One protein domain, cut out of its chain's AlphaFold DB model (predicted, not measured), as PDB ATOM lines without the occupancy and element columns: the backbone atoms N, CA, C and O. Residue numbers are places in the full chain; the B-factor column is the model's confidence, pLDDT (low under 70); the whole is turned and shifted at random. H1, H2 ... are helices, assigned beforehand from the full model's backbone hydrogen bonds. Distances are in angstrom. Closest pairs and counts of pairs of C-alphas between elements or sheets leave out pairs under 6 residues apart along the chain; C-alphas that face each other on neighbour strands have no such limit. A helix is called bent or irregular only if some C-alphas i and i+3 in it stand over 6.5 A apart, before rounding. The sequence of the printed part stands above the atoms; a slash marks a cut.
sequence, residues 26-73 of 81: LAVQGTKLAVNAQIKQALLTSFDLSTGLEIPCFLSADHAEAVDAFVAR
ATOM      1  N   LEU A  26      39.202   9.185 -44.759       98.19
ATOM      2  CA  LEU A  26      40.176   8.577 -43.846       98.19
ATOM      3  C   LEU A  26      40.512   9.486 -42.660       98.19
ATOM      4  O   LEU A  26      40.619   9.008 -41.533       98.19
ATOM      5  N   ALA A  27      40.630  10.797 -42.893       97.94
ATOM      6  CA  ALA A  27      40.910  11.759 -41.832       97.94
ATOM      7  C   ALA A  27      39.736  11.845 -40.847       97.94
ATOM      8  O   ALA A  27      39.933  11.703 -39.642       97.94
ATOM      9  N   VAL A  28      38.505  11.987 -41.354       97.00
ATOM     10  CA  VAL A  28      37.292  12.050 -40.520       97.00
ATOM     11  C   VAL A  28      37.132  10.779 -39.682       97.00
ATOM     12  O   VAL A  28      36.872  10.853 -38.478       97.00
ATOM     13  N   GLN A  29      37.318   9.606 -40.293       97.75
ATOM     14  CA  GLN A  29      37.218   8.324 -39.593       97.75
ATOM     15  C   GLN A  29      38.320   8.161 -38.540       97.75
ATOM     16  O   GLN A  29      38.018   7.828 -37.393       97.75
ATOM     17  N   GLY A  30      39.575   8.443 -38.898       98.12
ATOM     18  CA  GLY A  30      40.715   8.339 -37.989       98.12
ATOM     19  C   GLY A  30      40.578   9.254 -36.775       98.12
ATOM     20  O   GLY A  30      40.725   8.805 -35.638       98.12
ATOM     21  N   THR A  31      40.196  10.517 -36.988       97.25
ATOM     22  CA  THR A  31      39.946  11.458 -35.888       97.25
ATOM     23  C   THR A  31      38.805  10.979 -34.990       97.25
ATOM     24  O   THR A  31      38.941  11.014 -33.767       97.25
ATOM     25  N   LYS A  32      37.702  10.470 -35.557       97.31
ATOM     26  CA  LYS A  32      36.585   9.928 -34.765       97.31
ATOM     27  C   LYS A  32      37.017   8.743 -33.897       97.31
ATOM     28  O   LYS A  32      36.602   8.656 -32.742       97.31
ATOM     29  N   LEU A  33      37.854   7.848 -34.426       98.19
ATOM     30  CA  LEU A  33      38.408   6.725 -33.665       98.19
ATOM     31  C   LEU A  33      39.279   7.207 -32.499       98.19
ATOM     32  O   LEU A  33      39.077   6.751 -31.376       98.19
ATOM     33  N   ALA A  34      40.188   8.152 -32.748       98.06
ATOM     34  CA  ALA A  34      41.086   8.691 -31.728       98.06
ATOM     35  C   ALA A  34      40.324   9.384 -30.583       98.06
ATOM     36  O   ALA A  34      40.571   9.102 -29.412       98.06
ATOM     37  N   VAL A  35      39.342  10.232 -30.910       97.62
ATOM     38  CA  VAL A  35      38.498  10.909 -29.909       97.62
ATOM     39  C   VAL A  35      37.708   9.892 -29.082       97.62
ATOM     40  O   VAL A  35      37.691   9.960 -27.852       97.62
ATOM     41  N   ASN A  36      37.094   8.902 -29.735       97.12
ATOM     42  CA  ASN A  36      36.325   7.876 -29.034       97.12
ATOM     43  C   ASN A  36      37.197   6.969 -28.158       97.12
ATOM     44  O   ASN A  36      36.709   6.475 -27.145       97.12
ATOM     45  N   ALA A  37      38.464   6.739 -28.518       97.25
ATOM     46  CA  ALA A  37      39.386   5.966 -27.690       97.25
ATOM     47  C   ALA A  37      39.607   6.638 -26.327       97.25
ATOM     48  O   ALA A  37      39.503   5.975 -25.297       97.25
ATOM     49  N   GLN A  38      39.803   7.960 -26.304       95.75
ATOM     50  CA  GLN A  38      39.955   8.713 -25.058       95.75
ATOM     51  C   GLN A  38      38.697   8.645 -24.178       95.75
ATOM     52  O   GLN A  38      38.798   8.452 -22.967       95.75
ATOM     53  N   ILE A  39      37.510   8.777 -24.779       95.12
ATOM     54  CA  ILE A  39      36.234   8.691 -24.050       95.12
ATOM     55  C   ILE A  39      36.060   7.296 -23.439       95.12
ATOM     56  O   ILE A  39      35.721   7.171 -22.265       95.12
ATOM     57  N   LYS A  40      36.342   6.238 -24.209       95.00
ATOM     58  CA  LYS A  40      36.284   4.854 -23.716       95.00
ATOM     59  C   LYS A  40      37.252   4.620 -22.562       95.00
ATOM     60  O   LYS A  40      36.871   3.990 -21.585       95.00
ATOM     61  N   GLN A  41      38.466   5.159 -22.646       95.19
ATOM     62  CA  GLN A  41      39.440   5.038 -21.565       95.19
ATOM     63  C   GLN A  41      38.947   5.697 -20.272       95.19
ATOM     64  O   GLN A  41      39.137   5.137 -19.198       95.19
ATOM     65  N   ALA A  42      38.288   6.857 -20.365       92.19
ATOM     66  CA  ALA A  42      37.705   7.514 -19.196       92.19
ATOM     67  C   ALA A  42      36.599   6.663 -18.549       92.19
ATOM     68  O   ALA A  42      36.545   6.569 -17.325       92.19
ATOM     69  N   LEU A  43      35.767   5.997 -19.361       93.25
ATOM     70  CA  LEU A  43      34.730   5.088 -18.865       93.25
ATOM     71  C   LEU A  43      35.323   3.890 -18.117       93.25
ATOM     72  O   LEU A  43      34.814   3.543 -17.061       93.25
ATOM     73  N   LEU A  44      36.423   3.298 -18.592       92.00
ATOM     74  CA  LEU A  44      37.071   2.182 -17.884       92.00
ATOM     75  C   LEU A  44      37.495   2.541 -16.450       92.00
ATOM     76  O   LEU A  44      37.566   1.663 -15.598       92.00
ATOM     77  N   THR A  45      37.770   3.817 -16.172       90.69
ATOM     78  CA  THR A  45      38.180   4.269 -14.838       90.69
ATOM     79  C   THR A  45      37.000   4.447 -13.884       90.69
ATOM     80  O   THR A  45      37.142   4.199 -12.690       90.69
ATOM     81  N   SER A  46      35.852   4.927 -14.370       93.12
ATOM     82  CA  SER A  46      34.749   5.357 -13.501       93.12
ATOM     83  C   SER A  46      33.501   4.489 -13.574       93.12
ATOM     84  O   SER A  46      32.704   4.544 -12.644       93.12
ATOM     85  N   PHE A  47      33.313   3.700 -14.632       94.19
ATOM     86  CA  PHE A  47      32.027   3.064 -14.921       94.19
ATOM     87  C   PHE A  47      31.633   1.993 -13.898       94.19
ATOM     88  O   PHE A  47      30.484   1.960 -13.460       94.19
ATOM     89  N   ASP A  48      32.576   1.157 -13.458       92.69
ATOM     90  CA  ASP A  48      32.292   0.133 -12.443       92.69
ATOM     91  C   ASP A  48      31.962   0.771 -11.089       92.69
ATOM     92  O   ASP A  48      31.012   0.368 -10.416       92.69
ATOM     93  N   LEU A  49      32.701   1.822 -10.716       94.00
ATOM     94  CA  LEU A  49      32.447   2.577  -9.492       94.00
ATOM     95  C   LEU A  49      31.094   3.295  -9.553       94.00
ATOM     96  O   LEU A  49      30.324   3.209  -8.600       94.00
ATOM     97  N   SER A  50      30.782   3.980 -10.660       94.94
ATOM     98  CA  SER A  50      29.502   4.675 -10.812       94.94
ATOM     99  C   SER A  50      28.342   3.689 -10.764       94.94
ATOM    100  O   SER A  50      27.389   3.918 -10.032       94.94
ATOM    101  N   THR A  51      28.460   2.552 -11.454       93.88
ATOM    102  CA  THR A  51      27.436   1.498 -11.446       93.88
ATOM    103  C   THR A  51      27.233   0.931 -10.038       93.88
ATOM    104  O   THR A  51      26.098   0.801  -9.583       93.88
ATOM    105  N   GLY A  52      28.319   0.641  -9.314       95.00
ATOM    106  CA  GLY A  52      28.252   0.138  -7.940       95.00
ATOM    107  C   GLY A  52      27.625   1.124  -6.948       95.00
ATOM    108  O   GLY A  52      26.985   0.692  -5.993       95.00
ATOM    109  N   LEU A  53      27.771   2.430  -7.182       94.25
ATOM    110  CA  LEU A  53      27.160   3.481  -6.362       94.25
ATOM    111  C   LEU A  53      25.714   3.800  -6.770       94.25
ATOM    112  O   LEU A  53      24.916   4.182  -5.921       94.25
ATOM    113  N   GLU A  54      25.361   3.631  -8.044       95.75
ATOM    114  CA  GLU A  54      24.040   3.981  -8.575       95.75
ATOM    115  C   GLU A  54      22.989   2.886  -8.327       95.75
ATOM    116  O   GLU A  54      21.831   3.196  -8.047       95.75
ATOM    117  N   ILE A  55      23.382   1.605  -8.328       94.88
ATOM    118  CA  ILE A  55      22.465   0.487  -8.035       94.88
ATOM    119  C   ILE A  55      21.787   0.629  -6.655       94.88
ATOM    120  O   ILE A  55      20.560   0.527  -6.600       94.88
ATOM    121  N   PRO A  56      22.507   0.893  -5.543       95.06
ATOM    122  CA  PRO A  56      21.873   1.127  -4.246       95.06
ATOM    123  C   PRO A  56      20.905   2.311  -4.251       95.06
ATOM    124  O   PRO A  56      19.874   2.239  -3.590       95.06
ATOM    125  N   CYS A  57      21.196   3.370  -5.016       95.44
ATOM    126  CA  CYS A  57      20.285   4.502  -5.155       95.44
ATOM    127  C   CYS A  57      18.961   4.075  -5.788       95.44
ATOM    128  O   CYS A  57      17.921   4.466  -5.285       95.44
ATOM    129  N   PHE A  58      18.955   3.240  -6.832       94.81
ATOM    130  CA  PHE A  58      17.698   2.762  -7.431       94.81
ATOM    131  C   PHE A  58      16.872   1.862  -6.510       94.81
ATOM    132  O   PHE A  58      15.657   1.764  -6.674       94.81
ATOM    133  N   LEU A  59      17.518   1.201  -5.551       95.62
ATOM    134  CA  LEU A  59      16.861   0.323  -4.583       95.62
ATOM    135  C   LEU A  59      16.449   1.048  -3.292       95.62
ATOM    136  O   LEU A  59      15.851   0.419  -2.419       95.62
ATOM    137  N   SER A  60      16.777   2.334  -3.150       97.56
ATOM    138  CA  SER A  60      16.535   3.099  -1.928       97.56
ATOM    139  C   SER A  60      15.077   3.540  -1.793       97.56
ATOM    140  O   SER A  60      14.335   3.670  -2.776       97.56
ATOM    141  N   ALA A  61      14.662   3.822  -0.557       97.62
ATOM    142  CA  ALA A  61      13.365   4.441  -0.303       97.62
ATOM    143  C   ALA A  61      13.293   5.852  -0.908       97.62
ATOM    144  O   ALA A  61      12.232   6.260  -1.378       97.62
ATOM    145  N   ASP A  62      14.419   6.567  -0.963       98.06
ATOM    146  CA  ASP A  62      14.506   7.883  -1.602       98.06
ATOM    147  C   ASP A  62      14.207   7.839  -3.107       98.06
ATOM    148  O   ASP A  62      13.575   8.760  -3.630       98.06
ATOM    149  N   HIS A  63      14.608   6.781  -3.818       97.75
ATOM    150  CA  HIS A  63      14.255   6.635  -5.231       97.75
ATOM    151  C   HIS A  63      12.765   6.350  -5.420       97.75
ATOM    152  O   HIS A  63      12.131   6.979  -6.268       97.75
ATOM    153  N   ALA A  64      12.190   5.468  -4.597       97.44
ATOM    154  CA  ALA A  64      10.750   5.217  -4.609       97.44
ATOM    155  C   ALA A  64       9.953   6.505  -4.328       97.44
ATOM    156  O   ALA A  64       9.035   6.844  -5.073       97.44
ATOM    157  N   GLU A  65      10.363   7.277  -3.322       98.25
ATOM    158  CA  GLU A  65       9.775   8.576  -2.990       98.25
ATOM    159  C   GLU A  65       9.912   9.589  -4.133       98.25
ATOM    160  O   GLU A  65       8.956  10.305  -4.432       98.25
ATOM    161  N   ALA A  66      11.072   9.659  -4.796       97.88
ATOM    162  CA  ALA A  66      11.283  10.557  -5.930       97.88
ATOM    163  C   ALA A  66      10.319  10.247  -7.085       97.88
ATOM    164  O   ALA A  66       9.732  11.167  -7.662       97.88
ATOM    165  N   VAL A  67      10.146   8.962  -7.409       98.06
ATOM    166  CA  VAL A  67       9.232   8.503  -8.462       98.06
ATOM    167  C   VAL A  67       7.784   8.816  -8.087       98.06
ATOM    168  O   VAL A  67       7.077   9.456  -8.871       98.06
ATOM    169  N   ASP A  68       7.355   8.450  -6.878       98.38
ATOM    170  CA  ASP A  68       5.997   8.709  -6.391       98.38
ATOM    171  C   ASP A  68       5.687  10.210  -6.344       98.38
ATOM    172  O   ASP A  68       4.616  10.650  -6.770       98.38
ATOM    173  N   ALA A  69       6.626  11.025  -5.857       98.38
ATOM    174  CA  ALA A  69       6.478  12.472  -5.785       98.38
ATOM    175  C   ALA A  69       6.398  13.119  -7.174       98.38
ATOM    176  O   ALA A  69       5.568  14.008  -7.383       98.38
ATOM    177  N   PHE A  70       7.212  12.651  -8.128       98.31
ATOM    178  CA  PHE A  70       7.187  13.115  -9.513       98.31
ATOM    179  C   PHE A  70       5.832  12.835 -10.170       98.31
ATOM    180  O   PHE A  70       5.219  13.743 -10.736       98.31
ATOM    181  N   VAL A  71       5.324  11.605 -10.034       98.31
ATOM    182  CA  VAL A  71       4.006  11.214 -10.560       98.31
ATOM    183  C   VAL A  71       2.890  12.027  -9.900       98.31
ATOM    184  O   VAL A  71       2.008  12.541 -10.590       98.31
ATOM    185  N   ALA A  72       2.953  12.212  -8.580       98.06
ATOM    186  CA  ALA A  72       1.967  12.970  -7.813       98.06
ATOM    187  C   ALA A  72       2.141  14.502  -7.894       98.06
ATOM    188  O   ALA A  72       1.352  15.231  -7.292       98.06
ATOM    189  N   ARG A  73       3.146  15.009  -8.627       97.75
ATOM    190  CA  ARG A  73       3.484  16.443  -8.755       97.75
ATOM    191  C   ARG A  73       3.629  17.168  -7.412       97.75
ATOM    192  O   ARG A  73       3.203  18.313  -7.260       97.75
TER     193      ARG A  73
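Overview. This is residues 26 to 73 of the 81 residues of an uncharacterized protein of Acidimicrobiia bacterium (UniProt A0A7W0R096). Picture an open bow of three straight helical pieces joined end to end: a long helix, H1, bent into the arms H1a and H1b, and then a short helix, H2, which turns away at a corner after H1b. H1a and H2 make the two ends of the bow, H1b lies between them, and no part folds back on another. The printed part has 48 residues with two named helices, H1 then H2, and no named strand, and its class is all helix. It is extended, with a radius of gyration of the C-alphas of 18.3 A and spans of 52 by 24 by 8 A.

Arrangement. Begin at Leu 26: by its hydrogen bonds H1 was assigned as one helix, residues 26 to 58, but it is bent, with C-alphas 45 and 48 lying 7.6 A apart. Its arms, H1a of residues 26 to 45 and H1b of residues 48 to 58, stand at a steep tilt of 64 degrees. After a tight link of 2 residues comes H2, residues 61 to 71. H1b and H2 are close but not clearly touching, their closest C-alphas being those of Cys 57 and His 63, 6.4 A apart. They run the same way at a steep tilt of 65 degrees. H1a and H2 are apart. Look at the backbone: in H2 every O i to N i+4 pair is within hydrogen-bond range, against 15 of 16 in H1a and 5 of 7 in H1b.

Along the chain. Find C-alpha 26 at (40.176, 8.577, -43.846); from there H1a runs 29.4 A to C-alpha 45. H1b starts at C-alpha 48, at (32.292, 0.133, -12.443), and is 15.7 A long. H2 covers 15.4 A and ends at C-alpha 71, at (4.006, 11.214, -10.560).

Size, cuts and confidence. The two C-alphas farthest apart, those of Leu 26 and Ala 72, are 52.7 A apart. The printed part has no cut, and no printed residue has a pLDDT under 70.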